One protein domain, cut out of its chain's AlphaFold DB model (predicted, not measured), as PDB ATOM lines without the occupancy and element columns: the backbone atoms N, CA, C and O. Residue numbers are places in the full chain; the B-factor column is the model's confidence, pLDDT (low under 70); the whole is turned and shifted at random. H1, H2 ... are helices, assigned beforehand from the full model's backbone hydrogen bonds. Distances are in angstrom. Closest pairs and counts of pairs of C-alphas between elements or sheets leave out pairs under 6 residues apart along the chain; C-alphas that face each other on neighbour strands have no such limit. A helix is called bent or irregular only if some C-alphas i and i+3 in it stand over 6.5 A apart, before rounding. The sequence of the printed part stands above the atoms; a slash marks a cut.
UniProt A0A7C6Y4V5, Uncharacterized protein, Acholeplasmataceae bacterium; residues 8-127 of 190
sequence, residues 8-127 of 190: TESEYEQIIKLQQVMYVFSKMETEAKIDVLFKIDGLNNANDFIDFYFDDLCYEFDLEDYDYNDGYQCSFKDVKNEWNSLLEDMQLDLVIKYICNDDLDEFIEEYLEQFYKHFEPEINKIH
ATOM      1  N   THR A   8     336.539 205.594 377.407       81.25
ATOM      2  CA  THR A   8     336.124 204.206 377.247       81.25
ATOM      3  C   THR A   8     336.334 203.734 375.807       81.25
ATOM      4  O   THR A   8     336.382 204.526 374.868       81.25
ATOM      5  N   GLU A   9     336.430 202.419 375.617       78.75
ATOM      6  CA  GLU A   9     336.529 201.805 374.283       78.75
ATOM      7  C   GLU A   9     335.327 202.168 373.391       78.75
ATOM      8  O   GLU A   9     335.489 202.416 372.202       78.75
ATOM      9  N   SER A  10     334.139 202.304 373.991       84.12
ATOM     10  CA  SER A  10     332.914 202.714 373.296       84.12
ATOM     11  C   SER A  10     332.970 204.159 372.795       84.12
ATOM     12  O   SER A  10     332.510 204.437 371.692       84.12
ATOM     13  N   GLU A  11     333.511 205.082 373.591       86.19
ATOM     14  CA  GLU A  11     333.668 206.488 373.190       86.19
ATOM     15  C   GLU A  11     334.716 206.623 372.078       86.19
ATOM     16  O   GLU A  11     334.519 207.376 371.127       86.19
ATOM     17  N   TYR A  12     335.797 205.838 372.151       87.00
ATOM     18  CA  TYR A  12     336.796 205.777 371.086       87.00
ATOM     19  C   TYR A  12     336.173 205.337 369.757       87.00
ATOM     20  O   TYR A  12     336.361 206.001 368.739       87.00
ATOM     21  N   GLU A  13     335.408 204.241 369.762       90.75
ATOM     22  CA  GLU A  13     334.761 203.709 368.560       90.75
ATOM     23  C   GLU A  13     333.815 204.732 367.913       90.75
ATOM     24  O   GLU A  13     333.851 204.910 366.696       90.75
ATOM     25  N   GLN A  14     333.019 205.452 368.710       93.69
ATOM     26  CA  GLN A  14     332.104 206.474 368.192       93.69
ATOM     27  C   GLN A  14     332.838 207.627 367.506       93.69
ATOM     28  O   GLN A  14     332.448 208.029 366.412       93.69
ATOM     29  N   ILE A  15     333.937 208.115 368.087       93.62
ATOM     30  CA  ILE A  15     334.734 209.189 367.475       93.62
ATOM     31  C   ILE A  15     335.302 208.742 366.123       93.62
ATOM     32  O   ILE A  15     335.284 209.501 365.154       93.62
ATOM     33  N   ILE A  16     335.786 207.500 366.041       94.75
ATOM     34  CA  ILE A  16     336.298 206.923 364.796       94.75
ATOM     35  C   ILE A  16     335.186 206.813 363.746       94.75
ATOM     36  O   ILE A  16     335.378 207.271 362.620       94.75
ATOM     37  N   LYS A  17     334.010 206.281 364.109       96.19
ATOM     38  CA  LYS A  17     332.858 206.197 363.195       96.19
ATOM     39  C   LYS A  17     332.446 207.571 362.676       96.19
ATOM     40  O   LYS A  17     332.232 207.716 361.474       96.19
ATOM     41  N   LEU A  18     332.371 208.571 363.557       96.75
ATOM     42  CA  LEU A  18     332.013 209.937 363.185       96.75
ATOM     43  C   LEU A  18     332.993 210.501 362.159       96.75
ATOM     44  O   LEU A  18     332.567 210.998 361.122       96.75
ATOM     45  N   GLN A  19     334.303 210.347 362.380       96.31
ATOM     46  CA  GLN A  19     335.314 210.794 361.416       96.31
ATOM     47  C   GLN A  19     335.154 210.128 360.048       96.31
ATOM     48  O   GLN A  19     335.265 210.798 359.023       96.31
ATOM     49  N   GLN A  20     334.864 208.828 360.017       97.44
ATOM     50  CA  GLN A  20     334.671 208.096 358.763       97.44
ATOM     51  C   GLN A  20     333.408 208.542 358.027       97.44
ATOM     52  O   GLN A  20     333.456 208.770 356.817       97.44
ATOM     53  N   VAL A  21     332.296 208.699 358.750       98.12
ATOM     54  CA  VAL A  21     331.027 209.193 358.204       98.12
ATOM     55  C   VAL A  21     331.195 210.602 357.657       98.12
ATOM     56  O   VAL A  21     330.891 210.830 356.490       98.12
ATOM     57  N   MET A  22     331.741 211.521 358.455       96.62
ATOM     58  CA  MET A  22     331.960 212.912 358.057       96.62
ATOM     59  C   MET A  22     332.873 213.009 356.841       96.62
ATOM     60  O   MET A  22     332.598 213.766 355.908       96.62
ATOM     61  N   TYR A  23     333.932 212.197 356.798       97.25
ATOM     62  CA  TYR A  23     334.812 212.136 355.642       97.25
ATOM     63  C   TYR A  23     334.052 211.732 354.375       97.25
ATOM     64  O   TYR A  23     334.088 212.467 353.388       97.25
ATOM     65  N   VAL A  24     333.344 210.598 354.404       97.62
ATOM     66  CA  VAL A  24     332.605 210.099 353.235       97.62
ATOM     67  C   VAL A  24     331.517 211.088 352.826       97.62
ATOM     68  O   VAL A  24     331.466 211.467 351.659       97.62
ATOM     69  N   PHE A  25     330.717 211.569 353.780       97.31
ATOM     70  CA  PHE A  25     329.640 212.525 353.538       97.31
ATOM     71  C   PHE A  25     330.163 213.817 352.903       97.31
ATOM     72  O   PHE A  25     329.626 214.271 351.896       97.31
ATOM     73  N   SER A  26     331.260 214.386 353.416       95.44
ATOM     74  CA  SER A  26     331.817 215.650 352.909       95.44
ATOM     75  C   SER A  26     332.206 215.598 351.427       95.44
ATOM     76  O   SER A  26     332.066 216.603 350.725       95.44
ATOM     77  N   LYS A  27     332.645 214.426 350.946       94.88
ATOM     78  CA  LYS A  27     333.100 214.182 349.570       94.88
ATOM     79  C   LYS A  27     331.963 213.914 348.585       94.88
ATOM     80  O   LYS A  27     332.230 213.809 347.391       94.88
ATOM     81  N   MET A  28     330.731 213.763 349.063       95.94
ATOM     82  CA  MET A  28     329.573 213.551 348.202       95.94
ATOM     83  C   MET A  28     329.162 214.846 347.499       95.94
ATOM     84  O   MET A  28     329.256 215.936 348.074       95.94
ATOM     85  N   GLU A  29     328.661 214.694 346.273       95.81
ATOM     86  CA  GLU A  29     327.935 215.751 345.565       95.81
ATOM     87  C   GLU A  29     326.653 216.115 346.323       95.81
ATOM     88  O   GLU A  29     326.124 215.328 347.119       95.81
ATOM     89  N   THR A  30     326.161 217.323 346.088       94.94
ATOM     90  CA  THR A  30     325.084 217.921 346.875       94.94
ATOM     91  C   THR A  30     323.778 217.134 346.798       94.94
ATOM     92  O   THR A  30     323.162 216.876 347.832       94.94
ATOM     93  N   GLU A  31     323.379 216.656 345.620       93.06
ATOM     94  CA  GLU A  31     322.132 215.896 345.465       93.06
ATOM     95  C   GLU A  31     322.204 214.561 346.208       93.06
ATOM     96  O   GLU A  31     321.238 214.122 346.828       93.06
ATOM     97  N   ALA A  32     323.385 213.939 346.216       95.00
ATOM     98  CA  ALA A  32     323.604 212.715 346.969       95.00
ATOM     99  C   ALA A  32     323.555 212.970 348.485       95.00
ATOM    100  O   ALA A  32     323.044 212.121 349.216       95.00
ATOM    101  N   LYS A  33     324.044 214.123 348.969       96.00
ATOM    102  CA  LYS A  33     323.904 214.527 350.382       96.00
ATOM    103  C   LYS A  33     322.435 214.676 350.766       96.00
ATOM    104  O   LYS A  33     322.020 214.080 351.756       96.00
ATOM    105  N   ILE A  34     321.651 215.391 349.958       95.00
ATOM    106  CA  ILE A  34     320.203 215.560 350.162       95.00
ATOM    107  C   ILE A  34     319.504 214.194 350.229       95.00
ATOM    108  O   ILE A  34     318.785 213.908 351.186       95.00
ATOM    109  N   ASP A  35     319.779 213.310 349.267       94.31
ATOM    110  CA  ASP A  35     319.204 211.963 349.226       94.31
ATOM    111  C   ASP A  35     319.545 211.122 350.465       94.31
ATOM    112  O   ASP A  35     318.744 210.286 350.893       94.31
ATOM    113  N   VAL A  36     320.750 211.278 351.019       95.50
ATOM    114  CA  VAL A  36     321.143 210.598 352.259       95.50
ATOM    115  C   VAL A  36     320.377 211.169 353.444       95.50
ATOM    116  O   VAL A  36     319.807 210.384 354.198       95.50
ATOM    117  N   LEU A  37     320.320 212.497 353.587       95.50
ATOM    118  CA  LEU A  37     319.600 213.155 354.683       95.50
ATOM    119  C   LEU A  37     318.128 212.729 354.713       95.50
ATOM    120  O   LEU A  37     317.642 212.312 355.761       95.50
ATOM    121  N   PHE A  38     317.464 212.687 353.554       94.31
ATOM    122  CA  PHE A  38     316.101 212.162 353.443       94.31
ATOM    123  C   PHE A  38     315.989 210.721 353.944       94.31
ATOM    124  O   PHE A  38     315.128 210.415 354.765       94.31
ATOM    125  N   LYS A  39     316.884 209.826 353.508       93.31
ATOM    126  CA  LYS A  39     316.844 208.415 353.927       93.31
ATOM    127  C   LYS A  39     317.051 208.230 355.428       93.31
ATOM    128  O   LYS A  39     316.457 207.308 355.984       93.31
ATOM    129  N   ILE A  40     317.910 209.039 356.052       94.00
ATOM    130  CA  ILE A  40     318.173 208.979 357.497       94.00
ATOM    131  C   ILE A  40     316.964 209.488 358.287       94.00
ATOM    132  O   ILE A  40     316.524 208.806 359.209       94.00
ATOM    133  N   ASP A  41     316.366 210.604 357.866       90.69
ATOM    134  CA  ASP A  41     315.160 211.169 358.489       90.69
ATOM    135  C   ASP A  41     313.887 210.321 358.249       90.69
ATOM    136  O   ASP A  41     312.869 210.453 358.925       90.69
ATOM    137  N   GLY A  42     313.944 209.372 357.308       88.00
ATOM    138  CA  GLY A  42     312.831 208.479 356.975       88.00
ATOM    139  C   GLY A  42     311.917 209.001 355.863       88.00
ATOM    140  O   GLY A  42     310.824 208.467 355.660       88.00
ATOM    141  N   LEU A  43     312.376 210.000 355.113       90.44
ATOM    142  CA  LEU A  43     311.750 210.519 353.903       90.44
ATOM    143  C   LEU A  43     312.234 209.727 352.680       90.44
ATOM    144  O   LEU A  43     313.421 209.443 352.517       90.44
ATOM    145  N   ASN A  44     311.324 209.358 351.777       86.31
ATOM    146  CA  ASN A  44     311.704 208.550 350.612       86.31
ATOM    147  C   ASN A  44     312.198 209.397 349.440       86.31
ATOM    148  O   ASN A  44     312.919 208.889 348.581       86.31
ATOM    149  N   ASN A  45     311.718 210.636 349.327       83.69
ATOM    150  CA  ASN A  45     311.980 211.516 348.191       83.69
ATOM    151  C   ASN A  45     311.600 212.972 348.513       83.69
ATOM    152  O   ASN A  45     310.948 213.247 349.515       83.69
ATOM    153  N   ALA A  46     311.924 213.884 347.595       87.25
ATOM    154  CA  ALA A  46     311.621 215.307 347.726       87.25
ATOM    155  C   ALA A  46     310.121 215.642 347.865       87.25
ATOM    156  O   ALA A  46     309.799 216.678 348.431       87.25
ATOM    157  N   ASN A  47     309.189 214.812 347.371       88.56
ATOM    158  CA  ASN A  47     307.763 215.073 347.618       88.56
ATOM    159  C   ASN A  47     307.422 214.861 349.089       88.56
ATOM    160  O   ASN A  47     306.683 215.667 349.627       88.56
ATOM    161  N   ASP A  48     307.979 213.833 349.733       90.94
ATOM    162  CA  ASP A  48     307.753 213.603 351.160       90.94
ATOM    163  C   ASP A  48     308.262 214.828 351.940       90.94
ATOM    164  O   ASP A  48     307.528 215.387 352.743       90.94
ATOM    165  N   PHE A  49     309.466 215.320 351.623       92.88
ATOM    166  CA  PHE A  49     310.002 216.554 352.210       92.88
ATOM    167  C   PHE A  49     309.064 217.756 352.021       92.88
ATOM    168  O   PHE A  49     308.695 218.409 352.994       92.88
ATOM    169  N   ILE A  50     308.627 218.024 350.784       91.62
ATOM    170  CA  ILE A  50     307.715 219.139 350.502       91.62
ATOM    171  C   ILE A  50     306.374 218.951 351.227       91.62
ATOM    172  O   ILE A  50     305.833 219.928 351.720       91.62
ATOM    173  N   ASP A  51     305.839 217.730 351.315       90.44
ATOM    174  CA  ASP A  51     304.587 217.422 352.020       90.44
ATOM    175  C   ASP A  51     304.704 217.687 353.526       90.44
ATOM    176  O   ASP A  51     303.784 218.249 354.121       90.44
ATOM    177  N   PHE A  52     305.824 217.300 354.143       92.38
ATOM    178  CA  PHE A  52     306.053 217.480 355.578       92.38
ATOM    179  C   PHE A  52     306.311 218.939 355.963       92.38
ATOM    180  O   PHE A  52     305.795 219.387 356.985       92.38
ATOM    181  N   TYR A  53     307.056 219.679 355.142       92.00
ATOM    182  CA  TYR A  53     307.467 221.058 355.422       92.00
ATOM    183  C   TYR A  53     306.718 222.092 354.568       92.00
ATOM    184  O   TYR A  53     307.195 223.207 354.386       92.00
ATOM    185  N   PHE A  54     305.550 221.734 354.022       90.06
ATOM    186  CA  PHE A  54     304.838 222.550 353.034       90.06
ATOM    187  C   PHE A  54     304.582 223.981 353.514       90.06
ATOM    188  O   PHE A  54     304.911 224.928 352.801       90.06
ATOM    189  N   ASP A  55     304.017 224.135 354.714       86.94
ATOM    190  CA  ASP A  55     303.674 225.447 355.270       86.94
ATOM    191  C   ASP A  55     304.941 226.292 355.475       86.94
ATOM    192  O   ASP A  55     304.997 227.430 355.018       86.94
ATOM    193  N   ASP A  56     305.991 225.720 356.071       90.00
ATOM    194  CA  ASP A  56     307.261 226.414 356.315       90.00
ATOM    195  C   ASP A  56     307.965 226.828 355.015       90.00
ATOM    196  O   ASP A  56     308.501 227.932 354.925       90.00
ATOM    197  N   LEU A  57     307.919 225.976 353.987       91.31
ATOM    198  CA  LEU A  57     308.449 226.280 352.658       91.31
ATOM    199  C   LEU A  57     307.635 227.370 351.948       91.31
ATOM    200  O   LEU A  57     308.208 228.159 351.200       91.31
ATOM    201  N   CYS A  58     306.319 227.450 352.177       88.12
ATOM    202  CA  CYS A  58     305.514 228.559 351.661       88.12
ATOM    203  C   CYS A  58     305.999 229.899 352.224       88.12
ATOM    204  O   CYS A  58     306.132 230.855 351.460       88.12
ATOM    205  N   TYR A  59     306.296 229.960 353.527       87.44
ATOM    206  CA  TYR A  59     306.868 231.159 354.142       87.44
ATOM    207  C   TYR A  59     308.277 231.452 353.618       87.44
ATOM    208  O   TYR A  59     308.570 232.597 353.293       87.44
ATOM    209  N   GLU A  60     309.143 230.440 353.513       89.94
ATOM    210  CA  GLU A  60     310.530 230.612 353.053       89.94
ATOM    211  C   GLU A  60     310.630 231.139 351.623       89.94
ATOM    212  O   GLU A  60     311.497 231.952 351.316       89.94
ATOM    213  N   PHE A  61     309.741 230.686 350.741       90.44
ATOM    214  CA  PHE A  61     309.703 231.134 349.352       90.44
ATOM    215  C   PHE A  61     308.926 232.437 349.152       90.44
ATOM    216  O   PHE A  61     308.666 232.810 348.008       90.44
ATOM    217  N   ASP A  62     308.536 233.119 350.234       85.12
ATOM    218  CA  ASP A  62     307.686 234.310 350.194       85.12
ATOM    219  C   ASP A  62     306.417 234.079 349.342       85.12
ATOM    220  O   ASP A  62     305.906 234.980 348.675       85.12
ATOM    221  N   LEU A  63     305.871 232.855 349.361       76.75
ATOM    222  CA  LEU A  63     304.661 232.481 348.613       76.75
ATOM    223  C   LEU A  63     303.374 232.958 349.309       76.75
ATOM    224  O   LEU A  63     302.270 232.500 348.998       76.75
ATOM    225  N   GLU A  64     303.514 233.927 350.212       59.78
ATOM    226  CA  GLU A  64     302.450 234.554 350.978       59.78
ATOM    227  C   GLU A  64     302.396 236.075 350.759       59.78
ATOM    228  O   GLU A  64     302.873 236.863 351.570       59.78
ATOM    229  N   ASP A  65     301.669 236.503 349.727       51.06
ATOM    230  CA  ASP A  65     300.746 237.625 349.912       51.06
ATOM    231  C   ASP A  65     299.387 237.024 350.310       51.06
ATOM    232  O   ASP A  65     298.573 236.611 349.480       51.06
ATOM    233  N   TYR A  66     299.160 236.934 351.620       48.50
ATOM    234  CA  TYR A  66     297.897 236.554 352.251       48.50
ATOM    235  C   TYR A  66     296.835 237.646 351.989       48.50
ATOM    236  O   TYR A  66     296.515 238.439 352.873       48.50
ATOM    237  N   ASP A  67     296.264 237.720 350.782       42.12
ATOM    238  CA  ASP A  67     295.056 238.520 350.546       42.12
ATOM    239  C   ASP A  67     293.940 237.676 349.926       42.12
ATOM    240  O   ASP A  67     293.978 237.219 348.779       42.12
ATOM    241  N   TYR A  68     292.899 237.483 350.732       44.47
ATOM    242  CA  TYR A  68     291.649 236.826 350.384       44.47
ATOM    243  C   TYR A  68     290.832 237.735 349.456       44.47
ATOM    244  O   TYR A  68     289.698 238.066 349.779       44.47
ATOM    245  N   ASN A  69     291.392 238.182 348.328       46.53
ATOM    246  CA  ASN A  69     290.659 239.026 347.388       46.53
ATOM    247  C   ASN A  69     290.919 238.812 345.897       46.53
ATOM    248  O   ASN A  69     290.151 239.389 345.145       46.53
ATOM    249  N   ASP A  70     291.847 237.961 345.435       43.47
ATOM    250  CA  ASP A  70     291.988 237.729 343.976       43.47
ATOM    251  C   ASP A  70     292.453 236.310 343.556       43.47
ATOM    252  O   ASP A  70     293.028 236.103 342.488       43.47
ATOM    253  N   GLY A  71     292.129 235.279 344.343       51.66
ATOM    254  CA  GLY A  71     292.024 233.905 343.821       51.66
ATOM    255  C   GLY A  71     293.322 233.138 343.521       51.66
ATOM    256  O   GLY A  71     293.236 232.068 342.917       51.66
ATOM    257  N   TYR A  72     294.490 233.612 343.960       50.09
ATOM    258  CA  TYR A  72     295.716 232.805 343.969       50.09
ATOM    259  C   TYR A  72     295.818 232.032 345.290       50.09
ATOM    260  O   TYR A  72     296.074 232.602 346.343       50.09
ATOM    261  N   GLN A  73     295.549 230.727 345.239       63.12
ATOM    262  CA  GLN A  73     295.820 229.798 346.337       63.12
ATOM    263  C   GLN A  73     297.222 229.220 346.135       63.12
ATOM    264  O   GLN A  73     297.478 228.669 345.064       63.12
ATOM    265  N   CYS A  74     298.100 229.324 347.138       70.00
ATOM    266  CA  CYS A  74     299.377 228.608 347.131       70.00
ATOM    267  C   CYS A  74     299.117 227.095 347.038       70.00
ATOM    268  O   CYS A  74     298.227 226.561 347.710       70.00
ATOM    269  N   SER A  75     299.854 226.401 346.171       82.19
ATOM    270  CA  SER A  75     299.688 224.968 345.935       82.19
ATOM    271  C   SER A  75     301.021 224.221 345.960       82.19
ATOM    272  O   SER A  75     302.073 224.787 345.676       82.19
ATOM    273  N   PHE A  76     300.968 222.902 346.177       86.00
ATOM    274  CA  PHE A  76     302.109 221.991 345.993       86.00
ATOM    275  C   PHE A  76     302.846 222.188 344.673       86.00
ATOM    276  O   PHE A  76     304.054 221.986 344.591       86.00
ATOM    277  N   LYS A  77     302.122 222.572 343.618       87.88
ATOM    278  CA  LYS A  77     302.730 222.830 342.321       87.88
ATOM    279  C   LYS A  77     303.633 224.064 342.366       87.88
ATOM    280  O   LYS A  77     304.684 224.025 341.738       87.88
ATOM    281  N   ASP A  78     303.228 225.117 343.068       88.50
ATOM    282  CA  ASP A  78     303.978 226.372 343.155       88.50
ATOM    283  C   ASP A  78     305.227 226.178 344.019       88.50
ATOM    284  O   ASP A  78     306.329 226.373 343.517       88.50
ATOM    285  N   VAL A  79     305.080 225.612 345.225       90.81
ATOM    286  CA  VAL A  79     306.216 225.266 346.106       90.81
ATOM    287  C   VAL A  79     307.211 224.341 345.408       90.81
ATOM    288  O   VAL A  79     308.418 224.548 345.477       90.81
ATOM    289  N   LYS A  80     306.728 223.336 344.668       91.81
ATOM    290  CA  LYS A  80     307.609 222.434 343.920       91.81
ATOM    291  C   LYS A  80     308.328 223.129 342.763       91.81
ATOM    292  O   LYS A  80     309.443 222.735 342.430       91.81
ATOM    293  N   ASN A  81     307.707 224.112 342.114       92.31
ATOM    294  CA  ASN A  81     308.386 224.888 341.077       92.31
ATOM    295  C   ASN A  81     309.486 225.757 341.689       92.31
ATOM    296  O   ASN A  81     310.587 225.752 341.144       92.31
ATOM    297  N   GLU A  82     309.211 226.419 342.816       93.81
ATOM    298  CA  GLU A  82     310.212 227.209 343.541       93.81
ATOM    299  C   GLU A  82     311.372 226.324 344.003       93.81
ATOM    300  O   GLU A  82     312.514 226.589 343.636       93.81
ATOM    301  N   TRP A  83     311.084 225.191 344.653       93.81
ATOM    302  CA  TRP A  83     312.085 224.188 345.030       93.81
ATOM    303  C   TRP A  83     312.982 223.774 343.855       93.81
ATOM    304  O   TRP A  83     314.206 223.783 343.962       93.81
ATOM    305  N   ASN A  84     312.389 223.435 342.706       92.94
ATOM    306  CA  ASN A  84     313.148 223.017 341.523       92.94
ATOM    307  C   ASN A  84     313.919 224.167 340.852       92.94
ATOM    308  O   ASN A  84     314.745 223.903 339.980       92.94
ATOM    309  N   SER A  85     313.610 225.422 341.185       94.44
ATOM    310  CA  SER A  85     314.327 226.598 340.684       94.44
ATOM    311  C   SER A  85     315.576 226.923 341.504       94.44
ATOM    312  O   SER A  85     316.466 227.618 341.005       94.44
ATOM    313  N   LEU A  86     315.650 226.404 342.734       94.62
ATOM    314  CA  LEU A  86     316.809 226.541 343.601       94.62
ATOM    315  C   LEU A  86     318.030 225.848 342.999       94.62
ATOM    316  O   LEU A  86     317.931 224.803 342.351       94.62
ATOM    317  N   LEU A  87     319.196 226.427 343.274       95.19
ATOM    318  CA  LEU A  87     320.464 225.737 343.086       95.19
ATOM    319  C   LEU A  87     320.578 224.582 344.094       95.19
ATOM    320  O   LEU A  87     319.970 224.613 345.163       95.19
ATOM    321  N   GLU A  88     321.360 223.560 343.757       92.12
ATOM    322  CA  GLU A  88     321.514 222.359 344.588       92.12
ATOM    323  C   GLU A  88     322.042 222.684 345.994       92.12
ATOM    324  O   GLU A  88     321.571 222.117 346.976       92.12
ATOM    325  N   ASP A  89     322.985 223.623 346.113       94.75
ATOM    326  CA  ASP A  89     323.514 224.096 347.398       94.75
ATOM    327  C   ASP A  89     322.434 224.775 348.248       94.75
ATOM    328  O   ASP A  89     322.297 224.456 349.425       94.75
ATOM    329  N   MET A  90     321.590 225.610 347.637       95.69
ATOM    330  CA  MET A  90     320.437 226.213 348.315       95.69
ATOM    331  C   MET A  90     319.415 225.163 348.773       95.69
ATOM    332  O   MET A  90     318.811 225.312 349.835       95.69
ATOM    333  N   GLN A  91     319.209 224.094 347.996       94.56
ATOM    334  CA  GLN A  91     318.348 222.983 348.414       94.56
ATOM    335  C   GLN A  91     318.924 222.267 349.636       94.56
ATOM    336  O   GLN A  91     318.182 221.987 350.575       94.56
ATOM    337  N   LEU A  92     320.231 221.989 349.648       94.75
ATOM    338  CA  LEU A  92     320.887 221.364 350.795       94.75
ATOM    339  C   LEU A  92     320.802 222.250 352.041       94.75
ATOM    340  O   LEU A  92     320.482 221.736 353.109       94.75
ATOM    341  N   ASP A  93     321.012 223.560 351.902       95.25
ATOM    342  CA  ASP A  93     320.893 224.512 353.010       95.25
ATOM    343  C   ASP A  93     319.481 224.497 353.622       95.25
ATOM    344  O   ASP A  93     319.335 224.439 354.843       95.25
ATOM    345  N   LEU A  94     318.428 224.466 352.795       95.06
ATOM    346  CA  LEU A  94     317.052 224.340 353.289       95.06
ATOM    347  C   LEU A  94     316.789 222.992 353.964       95.06
ATOM    348  O   LEU A  94     316.106 222.936 354.984       95.06
ATOM    349  N   VAL A  95     317.333 221.899 353.428       95.25
ATOM    350  CA  VAL A  95     317.206 220.575 354.056       95.25
ATOM    351  C   VAL A  95     317.880 220.566 355.423       95.25
ATOM    352  O   VAL A  95     317.281 220.086 356.379       95.25
ATOM    353  N   ILE A  96     319.080 221.136 355.545       95.19
ATOM    354  CA  ILE A  96     319.777 221.272 356.832       95.19
ATOM    355  C   ILE A  96     318.941 222.109 357.804       95.19
ATOM    356  O   ILE A  96     318.747 221.707 358.950       95.19
ATOM    357  N   LYS A  97     318.379 223.230 357.348       93.62
ATOM    358  CA  LYS A  97     317.516 224.086 358.170       93.62
ATOM    359  C   LYS A  97     316.320 223.326 358.752       93.62
ATOM    360  O   LYS A  97     316.060 223.412 359.948       93.62
ATOM    361  N   TYR A  98     315.610 222.557 357.926       93.56
ATOM    362  CA  TYR A  98     314.346 221.927 358.329       93.56
ATOM    363  C   TYR A  98     314.477 220.528 358.941       93.56
ATOM    364  O   TYR A  98     313.704 220.186 359.835       93.56
ATOM    365  N   ILE A  99     315.435 219.719 358.481       93.69
ATOM    366  CA  ILE A  99     315.676 218.365 359.006       93.69
ATOM    367  C   ILE A  99     316.673 218.410 360.163       93.69
ATOM    368  O   ILE A  99     316.436 217.823 361.216       93.69
ATOM    369  N   CYS A 100     317.785 219.124 359.987       92.44
ATOM    370  CA  CYS A 100     318.887 219.135 360.949       92.44
ATOM    371  C   CYS A 100     318.762 220.244 362.005       92.44
ATOM    372  O   CYS A 100     319.665 220.400 362.818       92.44
ATOM    373  N   ASN A 101     317.665 221.015 362.015       88.56
ATOM    374  CA  ASN A 101     317.477 222.172 362.902       88.56
ATOM    375  C   ASN A 101     318.677 223.139 362.876       88.56
ATOM    376  O   ASN A 101     319.176 223.543 363.924       88.56
ATOM    377  N   ASP A 102     319.140 223.483 361.672       88.44
ATOM    378  CA  ASP A 102     320.301 224.346 361.396       88.44
ATOM    379  C   ASP A 102     321.687 223.766 361.758       88.44
ATOM    380  O   ASP A 102     322.693 224.413 361.458       88.44
ATOM    381  N   ASP A 103     321.782 222.559 362.335       93.25
ATOM    382  CA  ASP A 103     323.063 221.945 362.720       93.25
ATOM    383  C   ASP A 103     323.241 220.537 362.128       93.25
ATOM    384  O   ASP A 103     322.787 219.517 362.652       93.25
ATOM    385  N   LEU A 104     323.930 220.483 360.986       94.94
ATOM    386  CA  LEU A 104     324.245 219.231 360.302       94.94
ATOM    387  C   LEU A 104     325.189 218.335 361.119       94.94
ATOM    388  O   LEU A 104     325.050 217.111 361.065       94.94
ATOM    389  N   ASP A 105     326.146 218.918 361.842       94.81
ATOM    390  CA  ASP A 105     327.144 218.145 362.583       94.81
ATOM    391  C   ASP A 105     326.473 217.457 363.781       94.81
ATOM    392  O   ASP A 105     326.633 216.248 363.956       94.81
ATOM    393  N   GLU A 106     325.635 218.184 364.535       94.75
ATOM    394  CA  GLU A 106     324.841 217.622 365.639       94.75
ATOM    395  C   GLU A 106     323.885 216.527 365.142       94.75
ATOM    396  O   GLU A 106     323.791 215.457 365.749       94.75
ATOM    397  N   PHE A 107     323.238 216.735 363.990       95.62
ATOM    398  CA  PHE A 107     322.371 215.722 363.390       95.62
ATOM    399  C   PHE A 107     323.146 214.450 363.010       95.62
ATOM    400  O   PHE A 107     322.710 213.333 363.295       95.62
ATOM    401  N   ILE A 108     324.322 214.574 362.389       96.75
ATOM    402  CA  ILE A 108     325.140 213.401 362.054       96.75
ATOM    403  C   ILE A 108     325.601 212.676 363.324       96.75
ATOM    404  O   ILE A 108     325.611 211.443 363.339       96.75
ATOM    405  N   GLU A 109     325.950 213.402 364.388       95.25
ATOM    406  CA  GLU A 109     326.309 212.816 365.681       95.25
ATOM    407  C   GLU A 109     325.138 212.052 366.319       95.25
ATOM    408  O   GLU A 109     325.313 210.906 366.749       95.25
ATOM    409  N   GLU A 110     323.935 212.633 366.332       95.12
ATOM    410  CA  GLU A 110     322.727 212.003 366.880       95.12
ATOM    411  C   GLU A 110     322.364 210.713 366.124       95.12
ATOM    412  O   GLU A 110     322.046 209.683 366.731       95.12
ATOM    413  N   TYR A 111     322.469 210.739 364.794       96.19
ATOM    414  CA  TYR A 111     322.085 209.636 363.909       96.19
ATOM    415  C   TYR A 111     323.278 208.791 363.430       96.19
ATOM    416  O   TYR A 111     323.164 208.029 362.461       96.19
ATOM    417  N   LEU A 112     324.417 208.858 364.127       97.00
ATOM    418  CA  LEU A 112     325.701 208.313 363.678       97.00
ATOM    419  C   LEU A 112     325.644 206.847 363.236       97.00
ATOM    420  O   LEU A 112     326.186 206.489 362.195       97.00
ATOM    421  N   GLU A 113     324.977 205.976 363.993       96.44
ATOM    422  CA  GLU A 113     324.907 204.546 363.652       96.44
ATOM    423  C   GLU A 113     324.145 204.291 362.341       96.44
ATOM    424  O   GLU A 113     324.428 203.331 361.620       96.44
ATOM    425  N   GLN A 114     323.187 205.153 362.002       97.12
ATOM    426  CA  GLN A 114     322.395 205.033 360.781       97.12
ATOM    427  C   GLN A 114     323.211 205.494 359.574       97.12
ATOM    428  O   GLN A 114     323.274 204.775 358.574       97.12
ATOM    429  N   PHE A 115     323.912 206.623 359.705       97.81
ATOM    430  CA  PHE A 115     324.879 207.081 358.710       97.81
ATOM    431  C   PHE A 115     326.015 206.077 358.512       97.81
ATOM    432  O   PHE A 115     326.339 205.727 357.377       97.81
ATOM    433  N   TYR A 116     326.591 205.559 359.598       97.06
ATOM    434  CA  TYR A 116     327.672 204.582 359.530       97.06
ATOM    435  C   TYR A 116     327.222 203.320 358.801       97.06
ATOM    436  O   TYR A 116     327.899 202.860 357.889       97.06
ATOM    437  N   LYS A 117     326.036 202.794 359.126       96.81
ATOM    438  CA  LYS A 117     325.459 201.651 358.412       96.81
ATOM    439  C   LYS A 117     325.185 201.958 356.937       96.81
ATOM    440  O   LYS A 117     325.353 201.076 356.098       96.81
ATOM    441  N   HIS A 118     324.746 203.175 356.617       96.00
ATOM    442  CA  HIS A 118     324.521 203.600 355.236       96.00
ATOM    443  C   HIS A 118     325.828 203.614 354.430       96.00
ATOM    444  O   HIS A 118     325.858 203.106 353.312       96.00
ATOM    445  N   PHE A 119     326.906 204.142 355.018       97.69
ATOM    446  CA  PHE A 119     328.212 204.296 354.373       97.69
ATOM    447  C   PHE A 119     329.190 203.145 354.613       97.69
ATOM    448  O   PHE A 119     330.306 203.187 354.102       97.69
ATOM    449  N   GLU A 120     328.809 202.113 355.364       96.56
ATOM    450  CA  GLU A 120     329.675 200.980 355.698       96.56
ATOM    451  C   GLU A 120     330.401 200.392 354.467       96.56
ATOM    452  O   GLU A 120     331.611 200.156 354.551       96.56
ATOM    453  N   PRO A 121     329.753 200.189 353.298       96.69
ATOM    454  CA  PRO A 121     330.445 199.663 352.121       96.69
ATOM    455  C   PRO A 121     331.539 200.600 351.591       96.69
ATOM    456  O   PRO A 121     332.566 200.130 351.106       96.69
ATOM    457  N   GLU A 122     331.328 201.910 351.654       96.88
ATOM    458  CA  GLU A 122     332.239 202.958 351.197       96.88
ATOM    459  C   GLU A 122     333.396 203.130 352.179       96.88
ATOM    460  O   GLU A 122     334.557 203.104 351.772       96.88
ATOM    461  N   ILE A 123     333.085 203.205 353.475       97.31
ATOM    462  CA  ILE A 123     334.060 203.303 354.565       97.31
ATOM    463  C   ILE A 123     335.033 202.121 354.520       97.31
ATOM    464  O   ILE A 123     336.243 202.319 354.625       97.31
ATOM    465  N   ASN A 124     334.526 200.905 354.290       96.25
ATOM    466  CA  ASN A 124     335.339 199.687 354.235       96.25
ATOM    467  C   ASN A 124     336.250 199.592 352.997       96.25
ATOM    468  O   ASN A 124     337.179 198.783 352.989       96.25
ATOM    469  N   LYS A 125     336.012 200.389 351.944       96.81
ATOM    470  CA  LYS A 125     336.916 200.468 350.778       96.81
ATOM    471  C   LYS A 125     338.138 201.344 351.060       96.81
ATOM    472  O   LYS A 125     339.135 201.231 350.349       96.81
ATOM    473  N   ILE A 126     338.060 202.224 352.056       96.94
ATOM    474  CA  ILE A 126     339.107 203.191 352.376       96.94
ATOM    475  C   ILE A 126     340.132 202.547 353.316       96.94
ATOM    476  O   ILE A 126     339.792 201.954 354.339       96.94
ATOM    477  N   HIS A 127     341.419 202.696 352.993       96.62
ATOM    478  CA  HIS A 127     342.506 202.334 353.902       96.62
ATOM    479  C   HIS A 127     342.727 203.476 354.895       96.62
ATOM    480  O   HIS A 127     343.354 204.479 354.561       96.62
TER     481      HIS A 127
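This is residues 8 to 127 of the 190 residues of an uncharacterized protein of Acholeplasmataceae bacterium (UniProt A0A7C6Y4V5). This is a long, loose chain of helices that goes out along its length through H1, H2, H3 and H4 and comes back through H5, H6, H7 and H8. H1 with H7 and H8 makes one end, H2 and H6 stand side by side in the middle, and H3, H4 and H5 make a group toward the other end, where the loop of residues 61 to 75 reaches out beyond H4 and H5 and folds back. The printed part has 120 residues with eight named helices, H1 to H8 in order, and no named strand; its class is all helix. The whole is loose, with a radius of gyration of the C-alphas of 17.7 A, and spans 65 by 26 by 20 A, the loop and the first turns of H1 lying at the two ends of the length.

H1, residues 9 to 26, is the longest helix by residues and measures 25.9 A; its C-alpha 9 is at (336.529, 201.805, 374.283). H2 is residues 30 to 41, 16.7 A. H3 is residues 46 to 52 and H4 residues 54 to 60, each 9.9 A. H5 is residues 76 to 85, 14.1 A, beginning at C-alpha 76 at (302.109, 221.991, 345.993). H6 is residues 88 to 99, 16.1 A, and H7 residues 104 to 110, 9.9 A. H8, residues 112 to 123, 13.3 A, ends at C-alpha 123 at (334.060, 203.303, 354.565); it is irregular, with C-alphas 118 and 121 7.8 A apart.

H1 touches H8 with residues 17 to 24 alone, closest at the C-alphas of Val 21 and Tyr 116, 5.9 A, at a steep tilt of 63 degrees, the same way. H1 and H7 only just touch, with 3 pairs of C-alphas within 8 A, the closest being Leu 18 and Glu 109, 6.9 A. H2 touches H6 at a shallow tilt of 17 degrees, the same way; the closest C-alphas, of Ile 34 and Leu 92, are 5.9 A apart. H5 touches H3, closest at the C-alphas of Ile 50 and Lys 80, 7.4 A, and H4, at those of Cys 58 and Val 79, 6.5 A. The helix packing is part aligned, part crossed: 2 of these 5 pairs are at a shallow tilt. H1 and H5 are apart. In H1 to H7 every O i to N i+4 pair is within hydrogen-bond range; in H8, 6 of 8 are.

The C-alphas of Glu 9 and Asn 69, the two farthest apart, are 64.9 A apart. The printed part has no cut. The link from H4 to H5, 15 residues, is long; the other links are tight. The mean pLDDT of the printed part is 89.1, and residues 64 to 73 are under 70.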